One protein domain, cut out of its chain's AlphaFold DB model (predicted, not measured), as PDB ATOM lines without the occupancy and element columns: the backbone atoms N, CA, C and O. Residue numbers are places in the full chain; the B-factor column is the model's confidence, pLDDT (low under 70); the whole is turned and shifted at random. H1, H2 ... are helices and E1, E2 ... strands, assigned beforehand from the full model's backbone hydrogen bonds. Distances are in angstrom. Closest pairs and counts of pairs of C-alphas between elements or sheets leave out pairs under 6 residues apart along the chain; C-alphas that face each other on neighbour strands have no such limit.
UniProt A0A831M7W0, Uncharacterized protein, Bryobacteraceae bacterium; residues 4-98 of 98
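Overview. This is residues 4 to 98 of the 98 residues of an uncharacterized protein of Bryobacteraceae bacterium (UniProt A0A831M7W0). A single strongly twisted sheet of five antiparallel strands has one long helix, H1, packed on one face, over E2 and E1 at one side of the sheet. The last residues, 90 to 98, fold back past the other face, and residues 96 to 97 pair beside the edge strand E2. The printed part has 95 residues, with one named helix and five named strands in the order H1, E1, E2, E3, E4, E5; across the sheet the order is E2, E1, E4, E5, E3. The class is mixed, helices and strands, in two layers, the helix on one face of the sheet. The whole is compact, with a radius of gyration of the C-alphas of 12.1 A, and rounded, spanning 31 by 30 by 23 A.

Along the chain. H1, residues 4 to 21, begins with C-alpha 4 at (24.787, 43.108, -38.490) and is 25.3 A long. E1 is residues 25 to 29, 14.0 A, and E2 is residues 43 to 47, 11.1 A. E3 is residues 55 to 59, 13.5 A. E4, residues 73 to 79, is 19.1 A long. E5, residues 82 to 89, is the longest strand by residues, 21.0 A long, and ends with C-alpha 89 at (34.704, 23.474, -48.228).

Arrangement. From edge to edge of the sheet the strands' lines turn by 94 degrees. E2 and E1 form a hairpin, their directions at 142 degrees, with N 28 and O 43 at 2.9 A, within hydrogen-bond range. E1 and E4 are antiparallel at 162 degrees, with N 29 and O 74 at 2.8 A. E4 and E5 form a hairpin at 156 degrees, with N 86 and O 75 at 2.8 A. E5 and the edge strand E3 are antiparallel at 152 degrees, with N 59 and O 83 at 2.8 A. E1 and E3 are apart, and so are E2 and E5. H1 is on the sheet at a height of 8.9 A, over E2 and E1. It runs along the strands, but only just, at 27 degrees to E1 on the local plane. Its closest C-alphas to E1 are those of Gly 17 and Trp 25, 5.2 A apart; to E2, those of Phe 21 and Lys 46, 5.9 A. H1 and E4 are near each other. In H1 every O i to N i+4 pair is within hydrogen-bond range.

Size, cuts and confidence. The two C-alphas farthest apart are those of Cys 38 and Gly 80, at 33.6 A. The printed part has no cut and ends at residue 98, the chain's last. The links E1 to E2 and E3 to E4 are long, with 13 residues each. The mean pLDDT of the printed part is 91.5; residues 52 and 98 are under 70.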
ATOM      1  N   GLN A   4      24.506  42.700 -39.871       93.88
ATOM      2  CA  GLN A   4      24.787  43.108 -38.490       93.88
ATOM      3  C   GLN A   4      24.666  41.938 -37.506       93.88
ATOM      4  O   GLN A   4      25.534  41.773 -36.652       93.88
ATOM      5  N   GLU A   5      23.656  41.080 -37.673       94.50
ATOM      6  CA  GLU A   5      23.486  39.871 -36.858       94.50
ATOM      7  C   GLU A   5      24.615  38.861 -37.094       94.50
ATOM      8  O   GLU A   5      25.123  38.277 -36.141       94.50
ATOM      9  N   GLN A   6      25.084  38.708 -38.339       92.75
ATOM     10  CA  GLN A   6      26.258  37.876 -38.643       92.75
ATOM     11  C   GLN A   6      27.504  38.369 -37.905       92.75
ATOM     12  O   GLN A   6      28.206  37.585 -37.275       92.75
ATOM     13  N   ILE A   7      27.764  39.678 -37.955       95.38
ATOM     14  CA  ILE A   7      28.909  40.282 -37.271       95.38
ATOM     15  C   ILE A   7      28.791  40.082 -35.757       95.38
ATOM     16  O   ILE A   7      29.787  39.755 -35.114       95.38
ATOM     17  N   ALA A   8      27.596  40.251 -35.183       96.06
ATOM     18  CA  ALA A   8      27.357  40.014 -33.761       96.06
ATOM     19  C   ALA A   8      27.617  38.548 -33.376       96.06
ATOM     20  O   ALA A   8      28.316  38.291 -32.395       96.06
ATOM     21  N   LEU A   9      27.143  37.598 -34.189       95.69
ATOM     22  CA  LEU A   9      27.403  36.172 -34.006       95.69
ATOM     23  C   LEU A   9      28.904  35.862 -34.050       95.69
ATOM     24  O   LEU A   9      29.413  35.181 -33.166       95.69
ATOM     25  N   PHE A  10      29.636  36.394 -35.033       96.25
ATOM     26  CA  PHE A  10      31.081  36.169 -35.148       96.25
ATOM     27  C   PHE A  10      31.851  36.806 -33.991       96.25
ATOM     28  O   PHE A  10      32.763  36.185 -33.452       96.25
ATOM     29  N   LYS A  11      31.464  38.010 -33.552       97.00
ATOM     30  CA  LYS A  11      32.040  38.653 -32.360       97.00
ATOM     31  C   LYS A  11      31.852  37.784 -31.120       97.00
ATOM     32  O   LYS A  11      32.821  37.555 -30.401       97.00
ATOM     33  N   ALA A  12      30.642  37.269 -30.903       97.50
ATOM     34  CA  ALA A  12      30.349  36.371 -29.790       97.50
ATOM     35  C   ALA A  12      31.155  35.064 -29.883       97.50
ATOM     36  O   ALA A  12      31.729  34.625 -28.888       97.50
ATOM     37  N   ALA A  13      31.266  34.482 -31.080       97.00
ATOM     38  CA  ALA A  13      32.022  33.256 -31.309       97.00
ATOM     39  C   ALA A  13      33.522  33.427 -31.042       97.00
ATOM     40  O   ALA A  13      34.121  32.604 -30.359       97.00
ATOM     41  N   ILE A  14      34.121  34.522 -31.522       96.31
ATOM     42  CA  ILE A  14      35.535  34.846 -31.284       96.31
ATOM     43  C   ILE A  14      35.778  35.116 -29.800       96.31
ATOM     44  O   ILE A  14      36.749  34.613 -29.242       96.31
ATOM     45  N   ALA A  15      34.904  35.892 -29.150       97.38
ATOM     46  CA  ALA A  15      35.014  36.165 -27.722       97.38
ATOM     47  C   ALA A  15      34.984  34.863 -26.912       97.38
ATOM     48  O   ALA A  15      35.871  34.633 -26.093       97.38
ATOM     49  N   LYS A  16      34.026  33.974 -27.208       97.75
ATOM     50  CA  LYS A  16      33.918  32.684 -26.528       97.75
ATOM     51  C   LYS A  16      35.075  31.740 -26.861       97.75
ATOM     52  O   LYS A  16      35.575  31.053 -25.980       97.75
ATOM     53  N   GLY A  17      35.536  31.725 -28.110       96.56
ATOM     54  CA  GLY A  17      36.695  30.942 -28.536       96.56
ATOM     55  C   GLY A  17      37.968  31.355 -27.800       96.56
ATOM     56  O   GLY A  17      38.674  30.497 -27.280       96.56
ATOM     57  N   ARG A  18      38.219  32.665 -27.680       96.00
ATOM     58  CA  ARG A  18      39.352  33.207 -26.913       96.00
ATOM     59  C   ARG A  18      39.260  32.887 -25.425       96.00
ATOM     60  O   ARG A  18      40.266  32.527 -24.826       96.00
ATOM     61  N   GLU A  19      38.063  32.994 -24.848       97.44
ATOM     62  CA  GLU A  19      37.805  32.630 -23.450       97.44
ATOM     63  C   GLU A  19      38.161  31.160 -23.172       97.44
ATOM     64  O   GLU A  19      38.788  30.861 -22.161       97.44
ATOM     65  N   LEU A  20      37.786  30.245 -24.073       96.31
ATOM     66  CA  LEU A  20      37.962  28.803 -23.875       96.31
ATOM     67  C   LEU A  20      39.346  28.281 -24.291       96.31
ATOM     68  O   LEU A  20      39.866  27.360 -23.664       96.31
ATOM     69  N   PHE A  21      39.929  28.824 -25.364       95.19
ATOM     70  CA  PHE A  21      41.083  28.224 -26.050       95.19
ATOM     71  C   PHE A  21      42.273  29.180 -26.242       95.19
ATOM     72  O   PHE A  21      43.264  28.801 -26.872       95.19
ATOM     73  N   GLY A  22      42.215  30.401 -25.701       94.12
ATOM     74  CA  GLY A  22      43.287  31.388 -25.842       94.12
ATOM     75  C   GLY A  22      43.500  31.772 -27.305       94.12
ATOM     76  O   GLY A  22      42.544  32.133 -27.980       94.12
ATOM     77  N   GLU A  23      44.735  31.673 -27.803       91.44
ATOM     78  CA  GLU A  23      45.077  31.940 -29.212       91.44
ATOM     79  C   GLU A  23      44.852  30.732 -30.138       91.44
ATOM     80  O   GLU A  23      44.817  30.883 -31.356       91.44
ATOM     81  N   GLU A  24      44.658  29.530 -29.586       93.69
ATOM     82  CA  GLU A  24      44.448  28.295 -30.356       93.69
ATOM     83  C   GLU A  24      42.961  28.076 -30.702       93.69
ATOM     84  O   GLU A  24      42.515  26.941 -30.846       93.69
ATOM     85  N   TRP A  25      42.163  29.139 -30.804       95.69
ATOM     86  CA  TRP A  25      40.737  29.051 -31.122       95.69
ATOM     87  C   TRP A  25      40.484  28.994 -32.633       95.69
ATOM     88  O   TRP A  25      41.231  29.549 -33.441       95.69
ATOM     89  N   GLY A  26      39.361  28.389 -33.004       95.75
ATOM     90  CA  GLY A  26      38.751  28.539 -34.318       95.75
ATOM     91  C   GLY A  26      37.229  28.540 -34.213       95.75
ATOM     92  O   GLY A  26      36.660  28.025 -33.244       95.75
ATOM     93  N   PHE A  27      36.563  29.118 -35.209       96.62
ATOM     94  CA  PHE A  27      35.141  28.872 -35.425       96.62
ATOM     95  C   PHE A  27      34.870  28.454 -36.866       96.62
ATOM     96  O   PHE A  27      35.551  28.899 -37.786       96.62
ATOM     97  N   ALA A  28      33.856  27.622 -37.060       95.56
ATOM     98  CA  ALA A  28      33.486  27.068 -38.352       95.56
ATOM     99  C   ALA A  28      31.984  27.221 -38.603       95.56
ATOM    100  O   ALA A  28      31.166  27.082 -37.694       95.56
ATOM    101  N   TYR A  29      31.624  27.520 -39.842       94.56
ATOM    102  CA  TYR A  29      30.258  27.574 -40.337       94.56
ATOM    103  C   TYR A  29      30.162  26.610 -41.515       94.56
ATOM    104  O   TYR A  29      30.756  26.854 -42.568       94.56
ATOM    105  N   ASN A  30      29.434  25.512 -41.342       93.56
ATOM    106  CA  ASN A  30      29.249  24.530 -42.404       93.56
ATOM    107  C   ASN A  30      28.297  25.047 -43.490       93.56
ATOM    108  O   ASN A  30      27.376  25.827 -43.217       93.56
ATOM    109  N   SER A  31      28.469  24.540 -44.711       90.56
ATOM    110  CA  SER A  31      27.516  24.764 -45.797       90.56
ATOM    111  C   SER A  31      26.112  24.281 -45.416       90.56
ATOM    112  O   SER A  31      25.932  23.323 -44.657       90.56
ATOM    113  N   TRP A  32      25.087  24.902 -46.007       85.88
ATOM    114  CA  TRP A  32      23.715  24.420 -45.867       85.88
ATOM    115  C   TRP A  32      23.519  22.995 -46.395       85.88
ATOM    116  O   TRP A  32      22.599  22.322 -45.942       85.88
ATOM    117  N   ARG A  33      24.378  22.536 -47.315       87.06
ATOM    118  CA  ARG A  33      24.283  21.216 -47.956       87.06
ATOM    119  C   ARG A  33      24.581  20.056 -47.008       87.06
ATOM    120  O   ARG A  33      24.122  18.948 -47.253       87.06
ATOM    121  N   VAL A  34      25.365  20.309 -45.959       87.88
ATOM    122  CA  VAL A  34      25.899  19.263 -45.067       87.88
ATOM    123  C   VAL A  34      25.506  19.446 -43.604       87.88
ATOM    124  O   VAL A  34      25.699  18.535 -42.803       87.88
ATOM    125  N   ARG A  35      24.944  20.602 -43.231       84.69
ATOM    126  CA  ARG A  35      24.428  20.824 -41.875       84.69
ATOM    127  C   ARG A  35      23.113  20.077 -41.659       84.69
ATOM    128  O   ARG A  35      22.273  20.008 -42.553       84.69
ATOM    129  N   THR A  36      22.895  19.594 -40.442       87.06
ATOM    130  CA  THR A  36      21.633  18.946 -40.048       87.06
ATOM    131  C   THR A  36      20.673  19.909 -39.351       87.06
ATOM    132  O   THR A  36      19.468  19.676 -39.335       87.06
ATOM    133  N   GLN A  37      21.175  21.016 -38.792       87.75
ATOM    134  CA  GLN A  37      20.357  22.018 -38.113       87.75
ATOM    135  C   GLN A  37      19.823  23.086 -39.082       87.75
ATOM    136  O   GLN A  37      20.551  23.635 -39.911       87.75
ATOM    137  N   CYS A  38      18.551  23.453 -38.903       85.75
ATOM    138  CA  CYS A  38      17.850  24.443 -39.733       85.75
ATOM    139  C   CYS A  38      18.106  25.909 -39.338       85.75
ATOM    140  O   CYS A  38      17.627  26.817 -40.013       85.75
ATOM    141  N   HIS A  39      18.842  26.154 -38.252       86.94
ATOM    142  CA  HIS A  39      19.117  27.498 -37.738       86.94
ATOM    143  C   HIS A  39      20.580  27.876 -37.955       86.94
ATOM    144  O   HIS A  39      21.459  27.012 -37.990       86.94
ATOM    145  N   ALA A  40      20.847  29.178 -38.082       88.12
ATOM    146  CA  ALA A  40      22.212  29.679 -38.154       88.12
ATOM    147  C   ALA A  40      22.966  29.315 -36.867       88.12
ATOM    148  O   ALA A  40      22.537  29.663 -35.770       88.12
ATOM    149  N   HIS A  41      24.085  28.618 -37.018       92.62
ATOM    150  CA  HIS A  41      24.966  28.242 -35.923       92.62
ATOM    151  C   HIS A  41      26.411  28.237 -36.418       92.62
ATOM    152  O   HIS A  41      26.670  28.157 -37.619       92.62
ATOM    153  N   VAL A  42      27.340  28.344 -35.477       94.88
ATOM    154  CA  VAL A  42      28.775  28.179 -35.701       94.88
ATOM    155  C   VAL A  42      29.298  27.156 -34.707       94.88
ATOM    156  O   VAL A  42      28.816  27.073 -33.576       94.88
ATOM    157  N   HIS A  43      30.297  26.398 -35.120       96.00
ATOM    158  CA  HIS A  43      31.078  25.534 -34.252       96.00
ATOM    159  C   HIS A  43      32.228  26.357 -33.691       96.00
ATOM    160  O   HIS A  43      32.834  27.128 -34.431       96.00
ATOM    161  N   ILE A  44      32.528  26.212 -32.405       97.00
ATOM    162  CA  ILE A  44      33.668  26.856 -31.747       97.00
ATOM    163  C   ILE A  44      34.484  25.739 -31.119       97.00
ATOM    164  O   ILE A  44      33.921  24.880 -30.443       97.00
ATOM    165  N   GLY A  45      35.791  25.745 -31.332       95.62
ATOM    166  CA  GLY A  45      36.653  24.695 -30.813       95.62
ATOM    167  C   GLY A  45      38.118  25.083 -30.841       95.62
ATOM    168  O   GLY A  45      38.494  26.155 -31.329       95.62
ATOM    169  N   LYS A  46      38.947  24.189 -30.306       94.88
ATOM    170  CA  LYS A  46      40.398  24.330 -30.379       94.88
ATOM    171  C   LYS A  46      40.867  23.961 -31.783       94.88
ATOM    172  O   LYS A  46      40.504  22.905 -32.289       94.88
ATOM    173  N   LEU A  47      41.672  24.807 -32.411       93.88
ATOM    174  CA  LEU A  47      42.166  24.576 -33.762       93.88
ATOM    175  C   LEU A  47      43.103  23.360 -33.801       93.88
ATOM    176  O   LEU A  47      44.040  23.257 -33.002       93.88
ATOM    177  N   LEU A  48      42.871  22.444 -34.743       91.38
ATOM    178  CA  LEU A  48      43.763  21.306 -34.957       91.38
ATOM    179  C   LEU A  48      45.119  21.760 -35.515       91.38
ATOM    180  O   LEU A  48      45.218  22.659 -36.351       91.38
ATOM    181  N   LYS A  49      46.191  21.101 -35.067       86.94
ATOM    182  CA  LYS A  49      47.552  21.332 -35.575       86.94
ATOM    183  C   LYS A  49      47.777  20.515 -36.845       86.94
ATOM    184  O   LYS A  49      47.300  19.391 -36.945       86.94
ATOM    185  N   GLY A  50      48.536  21.065 -37.791       79.00
ATOM    186  CA  GLY A  50      48.877  20.362 -39.033       79.00
ATOM    187  C   GLY A  50      47.750  20.311 -40.068       79.00
ATOM    188  O   GLY A  50      47.803  19.482 -40.971       79.00
ATOM    189  N   LEU A  51      46.743  21.187 -39.957       81.06
ATOM    190  CA  LEU A  51      45.767  21.377 -41.027       81.06
ATOM    191  C   LEU A  51      46.495  21.752 -42.326       81.06
ATOM    192  O   LEU A  51      47.405  22.582 -42.312       81.06
ATOM    193  N   ALA A  52      46.060  21.167 -43.441       66.44
ATOM    194  CA  ALA A  52      46.457  21.553 -44.793       66.44
ATOM    195  C   ALA A  52      45.300  22.332 -45.444       66.44
ATOM    196  O   ALA A  52      44.576  21.772 -46.266       66.44
ATOM    197  N   PRO A  53      45.049  23.584 -45.019       72.38
ATOM    198  CA  PRO A  53      43.907  24.343 -45.497       72.38
ATOM    199  C   PRO A  53      43.975  24.609 -47.000       72.38
ATOM    200  O   PRO A  53      45.047  24.889 -47.537       72.38
ATOM    201  N   GLY A  54      42.810  24.577 -47.647       80.50
ATOM    202  CA  GLY A  54      42.634  24.968 -49.041       80.50
ATOM    203  C   GLY A  54      42.724  26.485 -49.254       80.50
ATOM    204  O   GLY A  54      43.714  27.137 -48.924       80.50
ATOM    205  N   LYS A  55      41.696  27.071 -49.873       90.56
ATOM    206  CA  LYS A  55      41.681  28.507 -50.187       90.56
ATOM    207  C   LYS A  55      41.464  29.330 -48.919       90.56
ATOM    208  O   LYS A  55      40.548  29.048 -48.149       90.56
ATOM    209  N   PHE A  56      42.247  30.394 -48.755       94.12
ATOM    210  CA  PHE A  56      42.099  31.326 -47.641       94.12
ATOM    211  C   PHE A  56      42.300  32.781 -48.056       94.12
ATOM    212  O   PHE A  56      42.884  33.085 -49.096       94.12
ATOM    213  N   ILE A  57      41.805  33.680 -47.214       94.94
ATOM    214  CA  ILE A  57      42.076  35.116 -47.247       94.94
ATOM    215  C   ILE A  57      42.349  35.606 -45.826       94.94
ATOM    216  O   ILE A  57      41.769  35.105 -44.863       94.94
ATOM    217  N   ASP A  58      43.210  36.609 -45.700       96.25
ATOM    218  CA  ASP A  58      43.467  37.268 -44.424       96.25
ATOM    219  C   ASP A  58      42.722  38.607 -44.382       96.25
ATOM    220  O   ASP A  58      42.898  39.453 -45.262       96.25
ATOM    221  N   VAL A  59      41.920  38.816 -43.341       96.44
ATOM    222  CA  VAL A  59      41.145  40.042 -43.125       96.44
ATOM    223  C   VAL A  59      41.538  40.711 -41.812       96.44
ATOM    224  O   VAL A  59      41.875  40.048 -40.832       96.44
ATOM    225  N   ALA A  60      41.535  42.043 -41.782       95.50
ATOM    226  CA  ALA A  60      41.963  42.794 -40.602       95.50
ATOM    227  C   ALA A  60      40.846  42.936 -39.561       95.50
ATOM    228  O   ALA A  60      41.121  42.998 -38.364       95.50
ATOM    229  N   ARG A  61      39.585  42.997 -40.002       95.06
ATOM    230  CA  ARG A  61      38.440  43.264 -39.131       95.06
ATOM    231  C   ARG A  61      37.410  42.150 -39.214       95.06
ATOM    232  O   ARG A  61      37.252  41.502 -40.243       95.06
ATOM    233  N   ILE A  62      36.645  41.980 -38.139       93.50
ATOM    234  CA  ILE A  62      35.536  41.012 -38.100       93.50
ATOM    235  C   ILE A  62      34.467  41.393 -39.136       93.50
ATOM    236  O   ILE A  62      33.866  40.525 -39.764       93.50
ATOM    237  N   GLU A  63      34.263  42.695 -39.361       94.50
ATOM    238  CA  GLU A  63      33.333  43.204 -40.373       94.50
ATOM    239  C   GLU A  63      33.739  42.854 -41.813       94.50
ATOM    240  O   GLU A  63      32.880  42.882 -42.696       94.50
ATOM    241  N   ASP A  64      34.997  42.468 -42.036       95.00
ATOM    242  CA  ASP A  64      35.533  42.103 -43.348       95.00
ATOM    243  C   ASP A  64      35.435  40.593 -43.622       95.00
ATOM    244  O   ASP A  64      35.668  40.176 -44.753       95.00
ATOM    245  N   ILE A  65      35.071  39.763 -42.630       93.69
ATOM    246  CA  ILE A  65      34.897  38.310 -42.811       93.69
ATOM    247  C   ILE A  65      33.748  38.077 -43.804       93.69
ATOM    248  O   ILE A  65      32.589  38.362 -43.456       93.69
ATOM    249  N   PRO A  66      34.015  37.581 -45.026       89.94
ATOM    250  CA  PRO A  66      32.965  37.392 -46.008       89.94
ATOM    251  C   PRO A  66      32.145  36.150 -45.679       89.94
ATOM    252  O   PRO A  66      32.650  35.175 -45.130       89.94
ATOM    253  N   ILE A  67      30.878  36.182 -46.075       86.88
ATOM    254  CA  ILE A  67      30.092  34.961 -46.220       86.88
ATOM    255  C   ILE A  67      30.215  34.523 -47.681       86.88
ATOM    256  O   ILE A  67      29.926  35.344 -48.563       86.88
ATOM    257  N   PRO A  68      30.658  33.283 -47.955       84.50
ATOM    258  CA  PRO A  68      30.724  32.765 -49.314       84.50
ATOM    259  C   PRO A  68      29.364  32.875 -50.017       84.50
ATOM    260  O   PRO A  68      28.329  32.515 -49.460       84.50
ATOM    261  N   LYS A  69      29.352  33.425 -51.239       82.38
ATOM    262  CA  LYS A  69      28.124  33.587 -52.047       82.38
ATOM    263  C   LYS A  69      27.697  32.298 -52.746       82.38
ATOM    264  O   LYS A  69      26.581  32.221 -53.241       82.38
ATOM    265  N   ASP A  70      28.605  31.335 -52.836       84.31
ATOM    266  CA  ASP A  70      28.416  30.026 -53.460       84.31
ATOM    267  C   ASP A  70      27.854  28.982 -52.485       84.31
ATOM    268  O   ASP A  70      27.857  27.790 -52.787       84.31
ATOM    269  N   ASP A  71      27.367  29.437 -51.325       82.69
ATOM    270  CA  ASP A  71      26.813  28.613 -50.258       82.69
ATOM    271  C   ASP A  71      27.793  27.609 -49.623       82.69
ATOM    272  O   ASP A  71      27.372  26.716 -48.879       82.69
ATOM    273  N   THR A  72      29.094  27.740 -49.886       90.88
ATOM    274  CA  THR A  72      30.111  26.910 -49.232       90.88
ATOM    275  C   THR A  72      30.275  27.287 -47.761       90.88
ATOM    276  O   THR A  72      29.893  28.374 -47.311       90.88
ATOM    277  N   GLY A  73      30.819  26.358 -46.979       91.94
ATOM    278  CA  GLY A  73      31.218  26.627 -45.610       91.94
ATOM    279  C   GLY A  73      32.470  27.503 -45.547       91.94
ATOM    280  O   GLY A  73      33.195  27.708 -46.526       91.94
ATOM    281  N   PHE A  74      32.730  28.025 -44.356       94.62
ATOM    282  CA  PHE A  74      33.965  28.737 -44.056       94.62
ATOM    283  C   PHE A  74      34.383  28.509 -42.608       94.62
ATOM    284  O   PHE A  74      33.562  28.163 -41.756       94.62
ATOM    285  N   TRP A  75      35.659  28.719 -42.311       95.50
ATOM    286  CA  TRP A  75      36.156  28.704 -40.941       95.50
ATOM    287  C   TRP A  75      37.223  29.765 -40.728       95.50
ATOM    288  O   TRP A  75      37.876  30.220 -41.668       95.50
ATOM    289  N   VAL A  76      37.348  30.212 -39.483       96.19
ATOM    290  CA  VAL A  76      38.142  31.376 -39.109       96.19
ATOM    291  C   VAL A  76      38.968  31.078 -37.874       96.19
ATOM    292  O   VAL A  76      38.475  30.481 -36.920       96.19
ATOM    293  N   HIS A  77      40.208  31.553 -37.875       95.44
ATOM    294  CA  HIS A  77      41.089  31.529 -36.713       95.44
ATOM    295  C   HIS A  77      41.993  32.768 -36.674       95.44
ATOM    296  O   HIS A  77      42.074  33.540 -37.639       95.44
ATOM    297  N   ALA A  78      42.684  32.959 -35.551       93.62
ATOM    298  CA  ALA A  78      43.697  34.000 -35.425       93.62
ATOM    299  C   ALA A  78      44.919  33.707 -36.315       93.62
ATOM    300  O   ALA A  78      45.430  32.585 -36.352       93.62
ATOM    301  N   ALA A  79      45.405  34.733 -37.011       91.25
ATOM    302  CA  ALA A  79      46.624  34.712 -37.815       91.25
ATOM    303  C   ALA A  79      47.439  35.982 -37.522       91.25
ATOM    304  O   ALA A  79      47.425  36.960 -38.275       91.25
ATOM    305  N   GLY A  80      48.105  35.992 -36.364       89.00
ATOM    306  CA  GLY A  80      48.727  37.197 -35.815       89.00
ATOM    307  C   GLY A  80      47.671  38.267 -35.524       89.00
ATOM    308  O   GLY A  80      46.670  37.993 -34.872       89.00
ATOM    309  N   ASN A  81      47.858  39.474 -36.064       91.00
ATOM    310  CA  ASN A  81      46.918  40.593 -35.891       91.00
ATOM    311  C   ASN A  81      45.739  40.575 -36.884       91.00
ATOM    312  O   ASN A  81      45.018  41.565 -37.000       91.00
ATOM    313  N   LYS A  82      45.574  39.489 -37.645       95.31
ATOM    314  CA  LYS A  82      44.516  39.315 -38.644       95.31
ATOM    315  C   LYS A  82      43.677  38.082 -38.329       95.31
ATOM    316  O   LYS A  82      44.057  37.231 -37.526       95.31
ATOM    317  N   PHE A  83      42.552  37.975 -39.017       95.88
ATOM    318  CA  PHE A  83      41.747  36.765 -39.079       95.88
ATOM    319  C   PHE A  83      42.017  36.071 -40.403       95.88
ATOM    320  O   PHE A  83      41.894  36.693 -41.459       95.88
ATOM    321  N   ARG A  84      42.358  34.787 -40.351       95.38
ATOM    322  CA  ARG A  84      42.424  33.964 -41.553       95.38
ATOM    323  C   ARG A  84      41.091  33.274 -41.752       95.38
ATOM    324  O   ARG A  84      40.640  32.572 -40.853       95.38
ATOM    325  N   VAL A  85      40.483  33.491 -42.912       95.88
ATOM    326  CA  VAL A  85      39.200  32.913 -43.312       95.88
ATOM    327  C   VAL A  85      39.454  31.921 -44.434       95.88
ATOM    328  O   VAL A  85      39.931  32.298 -45.504       95.88
ATOM    329  N   HIS A  86      39.119  30.666 -44.192       94.94
ATOM    330  CA  HIS A  86      39.195  29.577 -45.159       94.94
ATOM    331  C   HIS A  86      37.813  29.318 -45.742       94.94
ATOM    332  O   HIS A  86      36.825  29.428 -45.017       94.94
ATOM    333  N   TYR A  87      37.729  29.005 -47.033       92.69
ATOM    334  CA  TYR A  87      36.458  28.887 -47.756       92.69
ATOM    335  C   TYR A  87      36.529  27.867 -48.899       92.69
ATOM    336  O   TYR A  87      37.612  27.486 -49.349       92.69
ATOM    337  N   GLY A  88      35.360  27.474 -49.411       89.25
ATOM    338  CA  GLY A  88      35.230  26.527 -50.524       89.25
ATOM    339  C   GLY A  88      35.096  25.062 -50.101       89.25
ATOM    340  O   GLY A  88      35.125  24.185 -50.958       89.25
ATOM    341  N   GLU A  89      34.944  24.800 -48.802       89.88
ATOM    342  CA  GLU A  89      34.704  23.474 -48.228       89.88
ATOM    343  C   GLU A  89      33.309  23.442 -47.597       89.88
ATOM    344  O   GLU A  89      32.878  24.428 -47.004       89.88
ATOM    345  N   ASP A  90      32.595  22.320 -47.690       90.38
ATOM    346  CA  ASP A  90      31.243  22.231 -47.124       90.38
ATOM    347  C   ASP A  90      31.251  21.897 -45.626       90.38
ATOM    348  O   ASP A  90      30.514  22.517 -44.855       90.38
ATOM    349  N   ILE A  91      32.084  20.937 -45.208       90.75
ATOM    350  CA  ILE A  91      32.224  20.495 -43.812       90.75
ATOM    351  C   ILE A  91      33.489  21.130 -43.240       90.75
ATOM    352  O   ILE A  91      34.593  20.670 -43.517       90.75
ATOM    353  N   THR A  92      33.329  22.178 -42.441       92.62
ATOM    354  CA  THR A  92      34.448  22.975 -41.917       92.62
ATOM    355  C   THR A  92      34.683  22.763 -40.424       92.62
ATOM    356  O   THR A  92      35.772  23.038 -39.920       92.62
ATOM    357  N   GLU A  93      33.707  22.205 -39.705       88.75
ATOM    358  CA  GLU A  93      33.816  21.847 -38.282       88.75
ATOM    359  C   GLU A  93      34.942  20.848 -37.964       88.75
ATOM    360  O   GLU A  93      35.418  20.796 -36.835       88.75
ATOM    361  N   THR A  94      35.394  20.072 -38.951       91.50
ATOM    362  CA  THR A  94      36.469  19.072 -38.824       91.50
ATOM    363  C   THR A  94      37.840  19.692 -38.576       91.50
ATOM    364  O   THR A  94      38.776  18.985 -38.222       91.50
ATOM    365  N   THR A  95      37.962  21.010 -38.738       91.06
ATOM    366  CA  THR A  95      39.166  21.789 -38.419       91.06
ATOM    367  C   THR A  95      39.335  22.022 -36.917       91.06
ATOM    368  O   THR A  95      40.401  22.447 -36.461       91.06
ATOM    369  N   LEU A  96      38.288  21.731 -36.144       92.88
ATOM    370  CA  LEU A  96      38.210  21.960 -34.715       92.88
ATOM    371  C   LEU A  96      38.287  20.626 -33.968       92.88
ATOM    372  O   LEU A  96      37.647  19.639 -34.337       92.88
ATOM    373  N   LEU A  97      39.059  20.605 -32.885       89.31
ATOM    374  CA  LEU A  97      39.041  19.519 -31.919       89.31
ATOM    375  C   LEU A  97      37.688  19.525 -31.197       89.31
ATOM    376  O   LEU A  97      37.266  20.570 -30.692       89.31
ATOM    377  N   ARG A  98      37.032  18.360 -31.182       63.78
ATOM    378  CA  ARG A  98      35.768  18.118 -30.477       63.78
ATOM    379  C   ARG A  98      35.980  17.911 -28.983       63.78
ATOM    380  O   ARG A  98      37.009  17.298 -28.622       63.78
TER     381      ARG A  98